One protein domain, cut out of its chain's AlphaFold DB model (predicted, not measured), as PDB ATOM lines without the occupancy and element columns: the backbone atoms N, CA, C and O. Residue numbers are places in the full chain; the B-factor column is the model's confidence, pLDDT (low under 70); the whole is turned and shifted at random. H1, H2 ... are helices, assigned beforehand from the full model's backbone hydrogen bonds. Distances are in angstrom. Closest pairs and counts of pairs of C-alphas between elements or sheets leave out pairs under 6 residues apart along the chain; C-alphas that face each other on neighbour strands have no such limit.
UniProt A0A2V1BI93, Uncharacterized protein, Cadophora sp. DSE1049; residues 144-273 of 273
ATOM      1  N   PRO A 144      -9.759 -55.896 -23.296       42.22
ATOM      2  CA  PRO A 144     -10.313 -54.636 -22.805       42.22
ATOM      3  C   PRO A 144     -10.644 -54.656 -21.301       42.22
ATOM      4  O   PRO A 144     -11.097 -53.658 -20.752       42.22
ATOM      5  N   HIS A 145     -10.437 -55.793 -20.632       40.47
ATOM      6  CA  HIS A 145     -10.627 -55.988 -19.197       40.47
ATOM      7  C   HIS A 145      -9.307 -56.180 -18.438       40.47
ATOM      8  O   HIS A 145      -9.327 -56.618 -17.287       40.47
ATOM      9  N   THR A 146      -8.159 -55.897 -19.064       44.69
ATOM     10  CA  THR A 146      -6.865 -55.939 -18.377       44.69
ATOM     11  C   THR A 146      -6.694 -54.675 -17.541       44.69
ATOM     12  O   THR A 146      -6.104 -53.700 -17.990       44.69
ATOM     13  N   THR A 147      -7.206 -54.707 -16.315       43.91
ATOM     14  CA  THR A 147      -6.876 -53.708 -15.300       43.91
ATOM     15  C   THR A 147      -5.418 -53.871 -14.872       43.91
ATOM     16  O   THR A 147      -4.966 -54.988 -14.617       43.91
ATOM     17  N   GLN A 148      -4.685 -52.764 -14.767       53.28
ATOM     18  CA  GLN A 148      -3.339 -52.738 -14.197       53.28
ATOM     19  C   GLN A 148      -3.426 -52.918 -12.670       53.28
ATOM     20  O   GLN A 148      -3.369 -51.935 -11.949       53.28
ATOM     21  N   CYS A 149      -3.561 -54.141 -12.136       53.78
ATOM     22  CA  CYS A 149      -3.687 -54.341 -10.681       53.78
ATOM     23  C   CYS A 149      -2.342 -54.292  -9.922       53.78
ATOM     24  O   CYS A 149      -2.099 -55.105  -9.025       53.78
ATOM     25  N   THR A 150      -1.447 -53.365 -10.268       65.25
ATOM     26  CA  THR A 150      -0.122 -53.258  -9.641       65.25
ATOM     27  C   THR A 150      -0.106 -52.212  -8.528       65.25
ATOM     28  O   THR A 150      -0.926 -51.298  -8.492       65.25
ATOM     29  N   ALA A 151       0.825 -52.359  -7.584       65.25
ATOM     30  CA  ALA A 151       1.151 -51.280  -6.659       65.25
ATOM     31  C   ALA A 151       1.929 -50.192  -7.409       65.25
ATOM     32  O   ALA A 151       2.743 -50.504  -8.283       65.25
ATOM     33  N   THR A 152       1.710 -48.930  -7.058       72.88
ATOM     34  CA  THR A 152       2.415 -47.804  -7.672       72.88
ATOM     35  C   THR A 152       2.678 -46.688  -6.661       72.88
ATOM     36  O   THR A 152       1.820 -46.421  -5.819       72.88
ATOM     37  N   PRO A 153       3.831 -45.998  -6.746       74.06
ATOM     38  CA  PRO A 153       4.070 -44.765  -6.001       74.06
ATOM     39  C   PRO A 153       3.292 -43.555  -6.562       74.06
ATOM     40  O   PRO A 153       3.324 -42.482  -5.957       74.06
ATOM     41  N   TYR A 154       2.610 -43.698  -7.700       80.75
ATOM     42  CA  TYR A 154       1.885 -42.625  -8.383       80.75
ATOM     43  C   TYR A 154       0.382 -42.633  -8.118       80.75
ATOM     44  O   TYR A 154      -0.154 -43.492  -7.413       80.75
ATOM     45  N   ILE A 155      -0.313 -41.647  -8.688       82.94
ATOM     46  CA  ILE A 155      -1.760 -41.752  -8.879       82.94
ATOM     47  C   ILE A 155      -2.026 -42.884  -9.884       82.94
ATOM     48  O   ILE A 155      -1.535 -42.801 -11.012       82.94
ATOM     49  N   PRO A 156      -2.776 -43.939  -9.515       82.94
ATOM     50  CA  PRO A 156      -3.040 -45.040 -10.429       82.94
ATOM     51  C   PRO A 156      -3.972 -44.601 -11.562       82.94
ATOM     52  O   PRO A 156      -4.917 -43.831 -11.360       82.94
ATOM     53  N   TRP A 157      -3.739 -45.139 -12.760       80.12
ATOM     54  CA  TRP A 157      -4.728 -45.072 -13.829       80.12
ATOM     55  C   TRP A 157      -5.916 -45.954 -13.459       80.12
ATOM     56  O   TRP A 157      -5.755 -47.150 -13.241       80.12
ATOM     57  N   ILE A 158      -7.112 -45.369 -13.431       84.75
ATOM     58  CA  ILE A 158      -8.345 -46.115 -13.154       84.75
ATOM     59  C   ILE A 158      -9.455 -45.840 -14.176       84.75
ATOM     60  O   ILE A 158     -10.603 -46.222 -13.962       84.75
ATOM     61  N   ALA A 159      -9.147 -45.163 -15.288       80.31
ATOM     62  CA  ALA A 159     -10.141 -44.762 -16.294       80.31
ATOM     63  C   ALA A 159     -10.807 -45.951 -17.023       80.31
ATOM     64  O   ALA A 159     -11.790 -45.775 -17.733       80.31
ATOM     65  N   ASP A 160     -10.277 -47.159 -16.850       75.19
ATOM     66  CA  ASP A 160     -10.800 -48.437 -17.335       75.19
ATOM     67  C   ASP A 160     -11.529 -49.257 -16.245       75.19
ATOM     68  O   ASP A 160     -12.127 -50.294 -16.546       75.19
ATOM     69  N   LEU A 161     -11.570 -48.781 -14.991       79.19
ATOM     70  CA  LEU A 161     -12.347 -49.380 -13.899       79.19
ATOM     71  C   LEU A 161     -13.821 -48.978 -13.987       79.19
ATOM     72  O   LEU A 161     -14.347 -48.219 -13.179       79.19
ATOM     73  N   LEU A 162     -14.516 -49.497 -14.995       80.69
ATOM     74  CA  LEU A 162     -15.885 -49.082 -15.321       80.69
ATOM     75  C   LEU A 162     -16.963 -49.585 -14.343       80.69
ATOM     76  O   LEU A 162     -18.144 -49.288 -14.534       80.69
ATOM     77  N   THR A 163     -16.602 -50.388 -13.335       83.81
ATOM     78  CA  THR A 163     -17.557 -50.931 -12.356       83.81
ATOM     79  C   THR A 163     -16.922 -51.101 -10.972       83.81
ATOM     80  O   THR A 163     -15.742 -51.461 -10.913       83.81
ATOM     81  N   PRO A 164     -17.725 -51.057  -9.887       87.25
ATOM     82  CA  PRO A 164     -17.234 -51.316  -8.530       87.25
ATOM     83  C   PRO A 164     -16.603 -52.694  -8.343       87.25
ATOM     84  O   PRO A 164     -15.760 -52.905  -7.482       87.25
ATOM     85  N   ALA A 165     -16.999 -53.671  -9.162       85.38
ATOM     86  CA  ALA A 165     -16.392 -54.991  -9.115       85.38
ATOM     87  C   ALA A 165     -14.927 -54.968  -9.592       85.38
ATOM     88  O   ALA A 165     -14.132 -55.776  -9.128       85.38
ATOM     89  N   LEU A 166     -14.552 -54.053 -10.494       83.88
ATOM     90  CA  LEU A 166     -13.176 -53.924 -10.982       83.88
ATOM     91  C   LEU A 166     -12.272 -53.247  -9.940       83.88
ATOM     92  O   LEU A 166     -11.165 -53.731  -9.707       83.88
ATOM     93  N   THR A 167     -12.755 -52.202  -9.260       87.44
ATOM     94  CA  THR A 167     -12.037 -51.582  -8.128       87.44
ATOM     95  C   THR A 167     -11.861 -52.578  -6.978       87.44
ATOM     96  O   THR A 167     -10.748 -52.752  -6.483       87.44
ATOM     97  N   GLU A 168     -12.912 -53.329  -6.631       88.06
ATOM     98  CA  GLU A 168     -12.866 -54.369  -5.591       88.06
ATOM     99  C   GLU A 168     -11.901 -55.511  -5.941       88.06
ATOM    100  O   GLU A 168     -11.142 -56.005  -5.102       88.06
ATOM    101  N   SER A 169     -11.907 -55.919  -7.210       85.44
ATOM    102  CA  SER A 169     -10.990 -56.921  -7.747       85.44
ATOM    103  C   SER A 169      -9.533 -56.483  -7.582       85.44
ATOM    104  O   SER A 169      -8.699 -57.275  -7.137       85.44
ATOM    105  N   TRP A 170      -9.213 -55.219  -7.872       85.88
ATOM    106  CA  TRP A 170      -7.864 -54.684  -7.670       85.88
ATOM    107  C   TRP A 170      -7.499 -54.635  -6.180       85.88
ATOM    108  O   TRP A 170      -6.451 -55.163  -5.811       85.88
ATOM    109  N   ILE A 171      -8.376 -54.136  -5.301       88.69
ATOM    110  CA  ILE A 171      -8.135 -54.134  -3.844       88.69
ATOM    111  C   ILE A 171      -7.834 -55.552  -3.328       88.69
ATOM    112  O   ILE A 171      -6.826 -55.767  -2.654       88.69
ATOM    113  N   THR A 172      -8.640 -56.541  -3.727       87.06
ATOM    114  CA  THR A 172      -8.428 -57.955  -3.367       87.06
ATOM    115  C   THR A 172      -7.081 -58.480  -3.876       87.06
ATOM    116  O   THR A 172      -6.416 -59.276  -3.211       87.06
ATOM    117  N   THR A 173      -6.648 -58.023  -5.052       84.62
ATOM    118  CA  THR A 173      -5.338 -58.370  -5.616       84.62
ATOM    119  C   THR A 173      -4.210 -57.804  -4.765       84.62
ATOM    120  O   THR A 173      -3.278 -58.536  -4.439       84.62
ATOM    121  N   LEU A 174      -4.303 -56.537  -4.346       85.88
ATOM    122  CA  LEU A 174      -3.313 -55.905  -3.468       85.88
ATOM    123  C   LEU A 174      -3.214 -56.640  -2.124       85.88
ATOM    124  O   LEU A 174      -2.106 -56.873  -1.640       85.88
ATOM    125  N   ASP A 175      -4.344 -57.083  -1.566       87.31
ATOM    126  CA  ASP A 175      -4.371 -57.895  -0.343       87.31
ATOM    127  C   ASP A 175      -3.706 -59.259  -0.531       87.31
ATOM    128  O   ASP A 175      -2.923 -59.700   0.317       87.31
ATOM    129  N   PHE A 176      -3.961 -59.918  -1.663       86.06
ATOM    130  CA  PHE A 176      -3.277 -61.160  -2.003       86.06
ATOM    131  C   PHE A 176      -1.763 -60.944  -2.122       86.06
ATOM    132  O   PHE A 176      -1.001 -61.686  -1.505       86.06
ATOM    133  N   ILE A 177      -1.319 -59.903  -2.830       82.88
ATOM    134  CA  ILE A 177       0.104 -59.564  -2.975       82.88
ATOM    135  C   ILE A 177       0.740 -59.304  -1.608       82.88
ATOM    136  O   ILE A 177       1.797 -59.859  -1.310       82.88
ATOM    137  N   ALA A 178       0.086 -58.515  -0.752       84.44
ATOM    138  CA  ALA A 178       0.555 -58.256   0.605       84.44
ATOM    139  C   ALA A 178       0.689 -59.557   1.420       84.44
ATOM    140  O   ALA A 178       1.664 -59.726   2.155       84.44
ATOM    141  N   SER A 179      -0.237 -60.508   1.245       86.50
ATOM    142  CA  SER A 179      -0.208 -61.809   1.930       86.50
ATOM    143  C   SER A 179       0.973 -62.703   1.528       86.50
ATOM    144  O   SER A 179       1.369 -63.574   2.302       86.50
ATOM    145  N   LEU A 180       1.572 -62.468   0.353       84.25
ATOM    146  CA  LEU A 180       2.776 -63.174  -0.100       84.25
ATOM    147  C   LEU A 180       4.051 -62.685   0.601       84.25
ATOM    148  O   LEU A 180       5.101 -63.298   0.420       84.25
ATOM    149  N   ALA A 181       3.967 -61.602   1.385       81.38
ATOM    150  CA  ALA A 181       5.092 -60.965   2.068       81.38
ATOM    151  C   ALA A 181       6.311 -60.745   1.142       81.38
ATOM    152  O   ALA A 181       7.409 -61.232   1.434       81.38
ATOM    153  N   PRO A 182       6.137 -60.052  -0.003       78.00
ATOM    154  CA  PRO A 182       7.211 -59.881  -0.968       78.00
ATOM    155  C   PRO A 182       8.346 -59.031  -0.386       78.00
ATOM    156  O   PRO A 182       8.116 -58.016   0.268       78.00
ATOM    157  N   ASN A 183       9.586 -59.414  -0.691       72.75
ATOM    158  CA  ASN A 183      10.770 -58.637  -0.308       72.75
ATOM    159  C   ASN A 183      10.920 -57.341  -1.126       72.75
ATOM    160  O   ASN A 183      11.610 -56.420  -0.701       72.75
ATOM    161  N   SER A 184      10.322 -57.294  -2.319       76.44
ATOM    162  CA  SER A 184      10.322 -56.148  -3.230       76.44
ATOM    163  C   SER A 184       9.118 -56.243  -4.169       76.44
ATOM    164  O   SER A 184       8.658 -57.345  -4.475       76.44
ATOM    165  N   ILE A 185       8.624 -55.099  -4.634       79.06
ATOM    166  CA  ILE A 185       7.592 -54.984  -5.666       79.06
ATOM    167  C   ILE A 185       8.105 -53.982  -6.683       79.06
ATOM    168  O   ILE A 185       8.437 -52.865  -6.314       79.06
ATOM    169  N   ILE A 186       8.170 -54.378  -7.949       82.00
ATOM    170  CA  ILE A 186       8.541 -53.468  -9.029       82.00
ATOM    171  C   ILE A 186       7.237 -52.910  -9.609       82.00
ATOM    172  O   ILE A 186       6.443 -53.697 -10.134       82.00
ATOM    173  N   PRO A 187       6.968 -51.601  -9.479       80.75
ATOM    174  CA  PRO A 187       5.761 -51.007 -10.034       80.75
ATOM    175  C   PRO A 187       5.873 -50.901 -11.560       80.75
ATOM    176  O   PRO A 187       6.966 -50.921 -12.119       80.75
ATOM    177  N   GLY A 188       4.741 -50.733 -12.248       79.44
ATOM    178  CA  GLY A 188       4.748 -50.464 -13.693       79.44
ATOM    179  C   GLY A 188       5.301 -49.077 -14.055       79.44
ATOM    180  O   GLY A 188       5.726 -48.870 -15.186       79.44
ATOM    181  N   HIS A 189       5.315 -48.143 -13.098       82.81
ATOM    182  CA  HIS A 189       5.720 -46.745 -13.270       82.81
ATOM    183  C   HIS A 189       6.420 -46.233 -11.998       82.81
ATOM    184  O   HIS A 189       5.903 -46.467 -10.902       82.81
ATOM    185  N   ALA A 190       7.555 -45.532 -12.126       78.94
ATOM    186  CA  ALA A 190       8.198 -44.824 -11.006       78.94
ATOM    187  C   ALA A 190       9.168 -43.719 -11.457       78.94
ATOM    188  O   ALA A 190       9.868 -43.870 -12.455       78.94
ATOM    189  N   ALA A 191       9.295 -42.667 -10.641       74.19
ATOM    190  CA  ALA A 191      10.113 -41.483 -10.949       74.19
ATOM    191  C   ALA A 191      11.611 -41.758 -10.824       74.19
ATOM    192  O   ALA A 191      12.441 -41.141 -11.491       74.19
ATOM    193  N   VAL A 192      11.967 -42.647  -9.898       74.25
ATOM    194  CA  VAL A 192      13.346 -42.898  -9.488       74.25
ATOM    195  C   VAL A 192      13.601 -44.389  -9.351       74.25
ATOM    196  O   VAL A 192      12.790 -45.134  -8.806       74.25
ATOM    197  N   ASN A 193      14.755 -44.820  -9.861       67.38
ATOM    198  CA  ASN A 193      15.228 -46.191  -9.713       67.38
ATOM    199  C   ASN A 193      15.792 -46.331  -8.296       67.38
ATOM    200  O   ASN A 193      16.534 -45.462  -7.833       67.38
ATOM    201  N   GLY A 194      15.466 -47.416  -7.601       64.44
ATOM    202  CA  GLY A 194      15.913 -47.611  -6.226       64.44
ATOM    203  C   GLY A 194      15.183 -48.755  -5.535       64.44
ATOM    204  O   GLY A 194      14.444 -49.490  -6.188       64.44
ATOM    205  N   PRO A 195      15.383 -48.938  -4.217       66.19
ATOM    206  CA  PRO A 195      14.577 -49.888  -3.471       66.19
ATOM    207  C   PRO A 195      13.121 -49.423  -3.512       66.19
ATOM    208  O   PRO A 195      12.764 -48.411  -2.910       66.19
ATOM    209  N   PHE A 196      12.291 -50.158  -4.246       72.12
ATOM    210  CA  PHE A 196      10.857 -49.923  -4.268       72.12
ATOM    211  C   PHE A 196      10.268 -50.259  -2.902       72.12
ATOM    212  O   PHE A 196      10.576 -51.295  -2.298       72.12
ATOM    213  N   ALA A 197       9.439 -49.359  -2.391       72.12
ATOM    214  CA  ALA A 197       8.900 -49.438  -1.048       72.12
ATOM    215  C   ALA A 197       7.639 -50.310  -1.070       72.12
ATOM    216  O   ALA A 197       6.526 -49.818  -0.922       72.12
ATOM    217  N   ALA A 198       7.830 -51.620  -1.274       70.50
ATOM    218  CA  ALA A 198       6.771 -52.584  -1.582       70.50
ATOM    219  C   ALA A 198       5.501 -52.418  -0.730       70.50
ATOM    220  O   ALA A 198       4.394 -52.355  -1.255       70.50
ATOM    221  N   ILE A 199       5.656 -52.312   0.592       78.12
ATOM    222  CA  ILE A 199       4.518 -52.173   1.508       78.12
ATOM    223  C   ILE A 199       3.877 -50.788   1.382       78.12
ATOM    224  O   ILE A 199       2.657 -50.679   1.373       78.12
ATOM    225  N   GLN A 200       4.676 -49.728   1.294       83.06
ATOM    226  CA  GLN A 200       4.179 -48.359   1.194       83.06
ATOM    227  C   GLN A 200       3.413 -48.136  -0.115       83.06
ATOM    228  O   GLN A 200       2.351 -47.517  -0.084       83.06
ATOM    229  N   ASP A 201       3.909 -48.679  -1.226       80.88
ATOM    230  CA  ASP A 201       3.259 -48.582  -2.534       80.88
ATOM    231  C   ASP A 201       1.937 -49.365  -2.541       80.88
ATOM    232  O   ASP A 201       0.915 -48.838  -2.976       80.88
ATOM    233  N   LEU A 202       1.914 -50.578  -1.966       83.56
ATOM    234  CA  LEU A 202       0.681 -51.359  -1.787       83.56
ATOM    235  C   LEU A 202      -0.366 -50.598  -0.967       83.56
ATOM    236  O   LEU A 202      -1.527 -50.512  -1.369       83.56
ATOM    237  N   LEU A 203       0.041 -50.053   0.185       87.56
ATOM    238  CA  LEU A 203      -0.855 -49.321   1.082       87.56
ATOM    239  C   LEU A 203      -1.393 -48.051   0.423       87.56
ATOM    240  O   LEU A 203      -2.576 -47.752   0.563       87.56
ATOM    241  N   HIS A 204      -0.546 -47.328  -0.311       88.00
ATOM    242  CA  HIS A 204      -0.948 -46.136  -1.053       88.00
ATOM    243  C   HIS A 204      -1.979 -46.465  -2.134       88.00
ATOM    244  O   HIS A 204      -3.057 -45.875  -2.142       88.00
ATOM    245  N   THR A 205      -1.691 -47.434  -3.013       88.94
ATOM    246  CA  THR A 205      -2.627 -47.809  -4.085       88.94
ATOM    247  C   THR A 205      -3.952 -48.315  -3.512       88.94
ATOM    248  O   THR A 205      -5.013 -47.936  -4.002       88.94
ATOM    249  N   LYS A 206      -3.911 -49.110  -2.434       91.75
ATOM    250  CA  LYS A 206      -5.125 -49.586  -1.763       91.75
ATOM    251  C   LYS A 206      -5.949 -48.428  -1.191       91.75
ATOM    252  O   LYS A 206      -7.137 -48.346  -1.485       91.75
ATOM    253  N   ALA A 207      -5.320 -47.511  -0.454       94.25
ATOM    254  CA  ALA A 207      -6.001 -46.345   0.110       94.25
ATOM    255  C   ALA A 207      -6.639 -45.463  -0.977       94.25
ATOM    256  O   ALA A 207      -7.756 -44.978  -0.802       94.25
ATOM    257  N   TYR A 208      -5.967 -45.302  -2.122       94.31
ATOM    258  CA  TYR A 208      -6.517 -44.589  -3.275       94.31
ATOM    259  C   TYR A 208      -7.798 -45.237  -3.809       94.31
ATOM    260  O   TYR A 208      -8.796 -44.548  -4.022       94.31
ATOM    261  N   LEU A 209      -7.795 -46.559  -3.998       93.56
ATOM    262  CA  LEU A 209      -8.960 -47.290  -4.503       93.56
ATOM    263  C   LEU A 209     -10.122 -47.291  -3.501       93.56
ATOM    264  O   LEU A 209     -11.269 -47.113  -3.905       93.56
ATOM    265  N   GLU A 210      -9.843 -47.431  -2.204       95.38
ATOM    266  CA  GLU A 210     -10.861 -47.366  -1.144       95.38
ATOM    267  C   GLU A 210     -11.492 -45.965  -1.043       95.38
ATOM    268  O   GLU A 210     -12.715 -45.826  -0.908       95.38
ATOM    269  N   PHE A 211     -10.680 -44.909  -1.164       96.56
ATOM    270  CA  PHE A 211     -11.180 -43.537  -1.238       96.56
ATOM    271  C   PHE A 211     -12.033 -43.323  -2.492       96.56
ATOM    272  O   PHE A 211     -13.145 -42.800  -2.409       96.56
ATOM    273  N   TRP A 212     -11.554 -43.781  -3.654       95.19
ATOM    274  CA  TRP A 212     -12.313 -43.719  -4.901       95.19
ATOM    275  C   TRP A 212     -13.678 -44.403  -4.767       95.19
ATOM    276  O   TRP A 212     -14.701 -43.797  -5.097       95.19
ATOM    277  N   GLN A 213     -13.705 -45.628  -4.233       94.44
ATOM    278  CA  GLN A 213     -14.935 -46.389  -4.020       94.44
ATOM    279  C   GLN A 213     -15.933 -45.628  -3.140       94.44
ATOM    280  O   GLN A 213     -17.109 -45.498  -3.485       94.44
ATOM    281  N   SER A 214     -15.471 -45.108  -2.002       95.44
ATOM    282  CA  SER A 214     -16.334 -44.494  -0.986       95.44
ATOM    283  C   SER A 214     -16.816 -43.085  -1.349       95.44
ATOM    284  O   SER A 214     -17.989 -42.746  -1.129       95.44
ATOM    285  N   GLU A 215     -15.945 -42.264  -1.936       96.25
ATOM    286  CA  GLU A 215     -16.223 -40.842  -2.148       96.25
ATOM    287  C   GLU A 215     -16.624 -40.485  -3.576       96.25
ATOM    288  O   GLU A 215     -17.340 -39.496  -3.769       96.25
ATOM    289  N   ILE A 216     -16.245 -41.289  -4.570       94.81
ATOM    290  CA  ILE A 216     -16.519 -40.988  -5.980       94.81
ATOM    291  C   ILE A 216     -17.463 -42.028  -6.585       94.81
ATOM    292  O   ILE A 216     -18.575 -41.679  -6.987       94.81
ATOM    293  N   GLU A 217     -17.074 -43.301  -6.591       92.88
ATOM    294  CA  GLU A 217     -17.816 -44.389  -7.243       92.88
ATOM    295  C   GLU A 217     -19.166 -44.693  -6.574       92.88
ATOM    296  O   GLU A 217     -20.141 -45.009  -7.256       92.88
ATOM    297  N   ALA A 218     -19.265 -44.545  -5.249       93.12
ATOM    298  CA  ALA A 218     -20.521 -44.723  -4.519       93.12
ATOM    299  C   ALA A 218     -21.578 -43.648  -4.837       93.12
ATOM    300  O   ALA A 218     -22.748 -43.792  -4.459       93.12
ATOM    301  N   LYS A 219     -21.196 -42.538  -5.484       94.62
ATOM    302  CA  LYS A 219     -22.149 -41.504  -5.900       94.62
ATOM    303  C   LYS A 219     -22.770 -41.883  -7.247       94.62
ATOM    304  O   LYS A 219     -22.303 -42.755  -7.969       94.62
ATOM    305  N   ARG A 220     -23.868 -41.215  -7.613       90.44
ATOM    306  CA  ARG A 220     -24.479 -41.423  -8.937       90.44
ATOM    307  C   ARG A 220     -23.473 -41.085 -10.057       90.44
ATOM    308  O   ARG A 220     -22.695 -40.146  -9.872       90.44
ATOM    309  N   PRO A 221     -23.541 -41.746 -11.226       87.12
ATOM    310  CA  PRO A 221     -22.748 -41.349 -12.387       87.12
ATOM    311  C   PRO A 221     -22.870 -39.848 -12.678       87.12
ATOM    312  O   PRO A 221     -23.947 -39.266 -12.500       87.12
ATOM    313  N   ASP A 222     -21.765 -39.224 -13.094       87.69
ATOM    314  CA  ASP A 222     -21.669 -37.784 -13.379       87.69
ATOM    315  C   ASP A 222     -22.072 -36.871 -12.189       87.69
ATOM    316  O   ASP A 222     -22.504 -35.721 -12.373       87.69
ATOM    317  N   ALA A 223     -21.946 -37.361 -10.945       95.50
ATOM    318  CA  ALA A 223     -22.157 -36.558  -9.737       95.50
ATOM    319  C   ALA A 223     -21.229 -35.333  -9.692       95.50
ATOM    320  O   ALA A 223     -21.691 -34.239  -9.356       95.50
ATOM    321  N   PHE A 224     -19.976 -35.515 -10.107       97.06
ATOM    322  CA  PHE A 224     -18.907 -34.521 -10.045       97.06
ATOM    323  C   PHE A 224     -18.489 -34.043 -11.436       97.06
ATOM    324  O   PHE A 224     -18.659 -34.766 -12.416       97.06
ATOM    325  N   THR A 225     -17.929 -32.842 -11.541       97.38
ATOM    326  CA  THR A 225     -17.163 -32.388 -12.713       97.38
ATOM    327  C   THR A 225     -15.732 -32.951 -12.679       97.38
ATOM    328  O   THR A 225     -15.277 -33.384 -11.617       97.38
ATOM    329  N   PRO A 226     -14.981 -32.916 -13.798       96.38
ATOM    330  CA  PRO A 226     -13.564 -33.283 -13.785       96.38
ATOM    331  C   PRO A 226     -12.756 -32.498 -12.743       96.38
ATOM    332  O   PRO A 226     -11.964 -33.075 -12.009       96.38
ATOM    333  N   GLN A 227     -13.004 -31.192 -12.607       96.94
ATOM    334  CA  GLN A 227     -12.286 -30.344 -11.649       96.94
ATOM    335  C   GLN A 227     -12.603 -30.713 -10.193       96.94
ATOM    336  O   GLN A 227     -11.727 -30.626  -9.336       96.94
ATOM    337  N   GLU A 228     -13.837 -31.134  -9.907       97.69
ATOM    338  CA  GLU A 228     -14.228 -31.611  -8.578       97.69
ATOM    339  C   GLU A 228     -13.545 -32.943  -8.239       97.69
ATOM    340  O   GLU A 228     -13.006 -33.073  -7.144       97.69
ATOM    341  N   ILE A 229     -13.503 -33.899  -9.178       96.12
ATOM    342  CA  ILE A 229     -12.795 -35.179  -8.994       96.12
ATOM    343  C   ILE A 229     -11.304 -34.937  -8.756       96.12
ATOM    344  O   ILE A 229     -10.753 -35.424  -7.769       96.12
ATOM    345  N   PHE A 230     -10.672 -34.139  -9.622       94.94
ATOM    346  CA  PHE A 230      -9.257 -33.799  -9.511       94.94
ATOM    347  C   PHE A 230      -8.955 -33.173  -8.145       94.94
ATOM    348  O   PHE A 230      -8.049 -33.616  -7.447       94.94
ATOM    349  N   GLY A 231      -9.748 -32.177  -7.735       95.62
ATOM    350  CA  GLY A 231      -9.551 -31.477  -6.468       95.62
ATOM    351  C   GLY A 231      -9.790 -32.348  -5.231       95.62
ATOM    352  O   GLY A 231      -9.116 -32.152  -4.222       95.62
ATOM    353  N   LEU A 232     -10.720 -33.308  -5.285       96.12
ATOM    354  CA  LEU A 232     -10.931 -34.269  -4.196       96.12
ATOM    355  C   LEU A 232      -9.718 -35.188  -4.021       96.12
ATOM    356  O   LEU A 232      -9.261 -35.377  -2.896       96.12
ATOM    357  N   LEU A 233      -9.188 -35.718  -5.124       94.62
ATOM    358  CA  LEU A 233      -8.067 -36.658  -5.104       94.62
ATOM    359  C   LEU A 233      -6.737 -35.970  -4.770       94.62
ATOM    360  O   LEU A 233      -5.986 -36.491  -3.952       94.62
ATOM    361  N   ASP A 234      -6.475 -34.780  -5.317       92.94
ATOM    362  CA  ASP A 234      -5.297 -33.970  -4.965       92.94
ATOM    363  C   ASP A 234      -5.284 -33.613  -3.470       92.94
ATOM    364  O   ASP A 234      -4.270 -33.731  -2.780       92.94
ATOM    365  N   LYS A 235      -6.452 -33.242  -2.933       94.75
ATOM    366  CA  LYS A 235      -6.594 -32.919  -1.513       94.75
ATOM    367  C   LYS A 235      -6.328 -34.124  -0.607       94.75
ATOM    368  O   LYS A 235      -5.732 -33.937   0.454       94.75
ATOM    369  N   GLU A 236      -6.812 -35.310  -0.974       95.06
ATOM    370  CA  GLU A 236      -6.651 -36.521  -0.159       95.06
ATOM    371  C   GLU A 236      -5.233 -37.104  -0.255       95.06
ATOM    372  O   GLU A 236      -4.686 -37.573   0.742       95.06
ATOM    373  N   PHE A 237      -4.607 -37.019  -1.432       91.44
ATOM    374  CA  PHE A 237      -3.284 -37.584  -1.712       91.44
ATOM    375  C   PHE A 237      -2.251 -36.490  -2.050       91.44
ATOM    376  O   PHE A 237      -1.694 -36.486  -3.153       91.44
ATOM    377  N   PRO A 238      -1.948 -35.565  -1.115       87.69
ATOM    378  CA  PRO A 238      -1.066 -34.433  -1.381       87.69
ATOM    379  C   PRO A 238       0.369 -34.881  -1.694       87.69
ATOM    380  O   PRO A 238       0.865 -35.874  -1.162       87.69
ATOM    381  N   GLY A 239       1.059 -34.111  -2.541       83.56
ATOM    382  CA  GLY A 239       2.450 -34.377  -2.940       83.56
ATOM    383  C   GLY A 239       2.609 -35.479  -3.993       83.56
ATOM    384  O   GLY A 239       3.728 -35.826  -4.353       83.56
ATOM    385  N   ARG A 240       1.503 -36.027  -4.512       81.38
ATOM    386  CA  ARG A 240       1.517 -37.052  -5.570       81.38
ATOM    387  C   ARG A 240       1.416 -36.485  -6.982       81.38
ATOM    388  O   ARG A 240       1.470 -37.254  -7.921       81.38
ATOM    389  N   LEU A 241       1.263 -35.172  -7.145       81.56
ATOM    390  CA  LEU A 241       1.142 -34.504  -8.451       81.56
ATOM    391  C   LEU A 241       2.393 -33.692  -8.824       81.56
ATOM    392  O   LEU A 241       2.340 -32.824  -9.691       81.56
ATOM    393  N   GLU A 242       3.518 -33.937  -8.150       79.38
ATOM    394  CA  GLU A 242       4.784 -33.252  -8.442       79.38
ATOM    395  C   GLU A 242       5.417 -33.737  -9.756       79.38
ATOM    396  O   GLU A 242       6.227 -33.026 -10.355       79.38
ATOM    397  N   ASP A 243       5.020 -34.921 -10.227       80.38
ATOM    398  CA  ASP A 243       5.444 -35.502 -11.493       80.38
ATOM    399  C   ASP A 243       4.361 -35.388 -12.589       80.38
ATOM    400  O   ASP A 243       3.152 -35.265 -12.346       80.38
ATOM    401  N   VAL A 244       4.818 -35.410 -13.845       81.12
ATOM    402  CA  VAL A 244       3.945 -35.275 -15.020       81.12
ATOM    403  C   VAL A 244       3.079 -36.514 -15.237       81.12
ATOM    404  O   VAL A 244       1.973 -36.386 -15.770       81.12
ATOM    405  N   THR A 245       3.547 -37.693 -14.823       82.62
ATOM    406  CA  THR A 245       2.834 -38.960 -14.992       82.62
ATOM    407  C   THR A 245       1.570 -38.940 -14.148       82.62
ATOM    408  O   THR A 245       0.479 -38.913 -14.713       82.62
ATOM    409  N   SER A 246       1.679 -38.815 -12.827       85.88
ATOM    410  CA  SER A 246       0.551 -38.735 -11.897       85.88
ATOM    411  C   SER A 246      -0.451 -37.648 -12.277       85.88
ATOM    412  O   SER A 246      -1.657 -37.898 -12.289       85.88
ATOM    413  N   THR A 247       0.033 -36.463 -12.667       87.12
ATOM    414  CA  THR A 247      -0.834 -35.372 -13.139       87.12
ATOM    415  C   THR A 247      -1.613 -35.770 -14.396       87.12
ATOM    416  O   THR A 247      -2.816 -35.519 -14.492       87.12
ATOM    417  N   THR A 248      -0.952 -36.426 -15.353       85.75
ATOM    418  CA  THR A 248      -1.580 -36.910 -16.591       85.75
ATOM    419  C   THR A 248      -2.619 -37.995 -16.298       85.75
ATOM    420  O   THR A 248      -3.749 -37.901 -16.785       85.75
ATOM    421  N   LEU A 249      -2.275 -38.993 -15.475       86.06
ATOM    422  CA  LEU A 249      -3.162 -40.109 -15.122       86.06
ATOM    423  C   LEU A 249      -4.403 -39.622 -14.351       86.06
ATOM    424  O   LEU A 249      -5.529 -40.033 -14.661       86.06
ATOM    425  N   LEU A 250      -4.223 -38.693 -13.404       89.88
ATOM    426  CA  LEU A 250      -5.332 -38.093 -12.659       89.88
ATOM    427  C   LEU A 250      -6.245 -37.270 -13.569       89.88
ATOM    428  O   LEU A 250      -7.469 -37.369 -13.466       89.88
ATOM    429  N   ASN A 251      -5.672 -36.472 -14.472       90.19
ATOM    430  CA  ASN A 251      -6.458 -35.663 -15.396       90.19
ATOM    431  C   ASN A 251      -7.312 -36.545 -16.317       90.19
ATOM    432  O   ASN A 251      -8.504 -36.295 -16.471       90.19
ATOM    433  N   ILE A 252      -6.742 -37.625 -16.863       86.88
ATOM    434  CA  ILE A 252      -7.485 -38.565 -17.714       86.88
ATOM    435  C   ILE A 252      -8.617 -39.241 -16.934       86.88
ATOM    436  O   ILE A 252      -9.745 -39.299 -17.422       86.88
ATOM    437  N   THR A 253      -8.345 -39.694 -15.709       89.31
ATOM    438  CA  THR A 253      -9.365 -40.266 -14.815       89.31
ATOM    439  C   THR A 253     -10.493 -39.266 -14.541       89.31
ATOM    440  O   THR A 253     -11.676 -39.593 -14.656       89.31
ATOM    441  N   SER A 254     -10.133 -38.022 -14.227       93.06
ATOM    442  CA  SER A 254     -11.079 -36.951 -13.907       93.06
ATOM    443  C   SER A 254     -11.968 -36.595 -15.100       93.06
ATOM    444  O   SER A 254     -13.182 -36.462 -14.950       93.06
ATOM    445  N   GLU A 255     -11.389 -36.495 -16.296       91.69
ATOM    446  CA  GLU A 255     -12.122 -36.276 -17.549       91.69
ATOM    447  C   GLU A 255     -13.050 -37.455 -17.882       91.69
ATOM    448  O   GLU A 255     -14.200 -37.256 -18.283       91.69
ATOM    449  N   HIS A 256     -12.591 -38.689 -17.650       88.75
ATOM    450  CA  HIS A 256     -13.370 -39.889 -17.934       88.75
ATOM    451  C   HIS A 256     -14.609 -40.014 -17.035       88.75
ATOM    452  O   HIS A 256     -15.706 -40.296 -17.517       88.75
ATOM    453  N   PHE A 257     -14.489 -39.786 -15.729       90.50
ATOM    454  CA  PHE A 257     -15.616 -39.971 -14.804       90.50
ATOM    455  C   PHE A 257     -16.410 -38.690 -14.533       90.50
ATOM    456  O   PHE A 257     -17.564 -38.757 -14.110       90.50
ATOM    457  N   GLY A 258     -15.840 -37.524 -14.837       93.06
ATOM    458  CA  GLY A 258     -16.480 -36.236 -14.624       93.06
ATOM    459  C   GLY A 258     -17.605 -35.940 -15.617       93.06
ATOM    460  O   GLY A 258     -17.547 -36.268 -16.808       93.06
ATOM    461  N   ARG A 259     -18.638 -35.254 -15.127       94.75
ATOM    462  CA  ARG A 259     -19.745 -34.723 -15.919       94.75
ATOM    463  C   ARG A 259     -19.230 -33.712 -16.933       94.75
ATOM    464  O   ARG A 259     -18.654 -32.694 -16.555       94.75
ATOM    465  N   GLY A 260     -19.516 -33.956 -18.210       91.44
ATOM    466  CA  GLY A 260     -19.085 -33.081 -19.304       91.44
ATOM    467  C   GLY A 260     -17.592 -33.168 -19.629       91.44
ATOM    468  O   GLY A 260     -17.132 -32.394 -20.463       91.44
ATOM    469  N   GLY A 261     -16.861 -34.090 -18.995       88.56
ATOM    470  CA  GLY A 261     -15.474 -34.374 -19.332       88.56
ATOM    471  C   GLY A 261     -15.331 -35.178 -20.623       88.56
ATOM    472  O   GLY A 261     -16.295 -35.758 -21.148       88.56
ATOM    473  N   PHE A 262     -14.112 -35.205 -21.151       85.38
ATOM    474  CA  PHE A 262     -13.772 -36.003 -22.317       85.38
ATOM    475  C   PHE A 262     -13.705 -37.485 -21.936       85.38
ATOM    476  O   PHE A 262     -12.720 -37.967 -21.378       85.38
ATOM    477  N   LYS A 263     -14.763 -38.227 -22.280       76.81
ATOM    478  CA  LYS A 263     -14.824 -39.682 -22.104       76.81
ATOM    479  C   LYS A 263     -13.830 -40.346 -23.061       76.81
ATOM    480  O   LYS A 263     -14.155 -40.670 -24.206       76.81
ATOM    481  N   THR A 264     -12.598 -40.533 -22.607       62.00
ATOM    482  CA  THR A 264     -11.632 -41.390 -23.287       62.00
ATOM    483  C   THR A 264     -12.193 -42.808 -23.249       62.00
ATOM    484  O   THR A 264     -12.407 -43.356 -22.178       62.00
ATOM    485  N   ASN A 265     -12.477 -43.421 -24.397       58.75
ATOM    486  CA  ASN A 265     -12.579 -44.874 -24.433       58.75
ATOM    487  C   ASN A 265     -11.205 -45.388 -24.878       58.75
ATOM    488  O   ASN A 265     -10.986 -45.506 -26.085       58.75
ATOM    489  N   PRO A 266     -10.253 -45.645 -23.960       52.91
ATOM    490  CA  PRO A 266      -8.968 -46.238 -24.334       52.91
ATOM    491  C   PRO A 266      -9.164 -47.603 -25.022       52.91
ATOM    492  O   PRO A 266      -8.290 -48.060 -25.750       52.91
ATOM    493  N   LEU A 267     -10.348 -48.211 -24.877       49.25
ATOM    494  CA  LEU A 267     -10.725 -49.489 -25.468       49.25
ATOM    495  C   LEU A 267     -11.432 -49.370 -26.831       49.25
ATOM    496  O   LEU A 267     -11.856 -50.377 -27.389       49.25
ATOM    497  N   ARG A 268     -11.563 -48.170 -27.418       46.97
ATOM    498  CA  ARG A 268     -12.293 -47.968 -28.691       46.97
ATOM    499  C   ARG A 268     -11.693 -48.725 -29.892       46.97
ATOM    500  O   ARG A 268     -12.322 -48.789 -30.939       46.97
ATOM    501  N   GLY A 269     -10.493 -49.291 -29.744       40.59
ATOM    502  CA  GLY A 269      -9.854 -50.175 -30.725       40.59
ATOM    503  C   GLY A 269     -10.240 -51.660 -30.621       40.59
ATOM    504  O   GLY A 269      -9.779 -52.442 -31.444       40.59
ATOM    505  N   PHE A 270     -11.061 -52.065 -29.642       39.69
ATOM    506  CA  PHE A 270     -11.445 -53.470 -29.418       39.69
ATOM    507  C   PHE A 270     -12.797 -53.867 -30.030       39.69
ATOM    508  O   PHE A 270     -13.133 -55.046 -30.013       39.69
ATOM    509  N   ASP A 271     -13.554 -52.939 -30.628       37.97
ATOM    510  CA  ASP A 271     -14.889 -53.210 -31.203       37.97
ATOM    511  C   ASP A 271     -14.863 -54.118 -32.465       37.97
ATOM    512  O   ASP A 271     -15.890 -54.316 -33.116       37.97
ATOM    513  N   GLY A 272     -13.698 -54.665 -32.833       34.66
ATOM    514  CA  GLY A 272     -13.484 -55.479 -34.033       34.66
ATOM    515  C   GLY A 272     -12.597 -56.717 -33.857       34.66
ATOM    516  O   GLY A 272     -12.143 -57.245 -34.873       34.66
ATOM    517  N   LEU A 273     -12.337 -57.166 -32.620       32.12
ATOM    518  CA  LEU A 273     -11.641 -58.428 -32.317       32.12
ATOM    519  C   LEU A 273     -12.603 -59.485 -31.759       32.12
ATOM    520  O   LEU A 273     -13.414 -59.139 -30.873       32.12
TER     521      LEU A 273
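Overview. This is residues 144 to 273 of the 273 residues of an uncharacterized protein of Cadophora sp. DSE1049 (UniProt A0A2V1BI93). A helical hairpin, H1 and H2, and a V of two helices, H3 and H4, have the unnamed opening stretch, residues 144 to 163, threading through the middle between H2 and H4. The 130 printed residues hold four named helices, H1 to H4 in order, and no named strand: all helix, with 61 residues, under half, in named elements. The whole is compact, with a radius of gyration of the C-alphas of 14.8 A, and spans 43 by 37 by 26 A.

Arrangement. H1, residues 164 to 179, and H2, residues 198 to 217, touch as a hairpin, opposite ways at a shallow tilt of 20 degrees; their closest C-alphas, Ile 171 and Lys 206, are 5.8 A apart. H2 is close to but not clearly touching H3, residues 226 to 236. H3 touches H4, residues 244 to 257, at a steep tilt of 52 degrees; their closest C-alphas, Pro 226 and Ser 254, are 4.4 A apart. Every O i to N i+4 pair is within hydrogen-bond range in H1, H3 and H4, and 15 of 16 in H2.

Along the chain. H1 begins at C-alpha 164 (-17.234, -51.316, -8.530) and is 22.6 A long, H2 26.5 A. H4 ends at C-alpha 257 (-15.616, -39.971, -14.804).

Size, cuts and confidence. The printed part has no cut. The H1 to H2 link is long. Residues 144 to 151, 193 to 195 and 264 to 273 have pLDDT under 70.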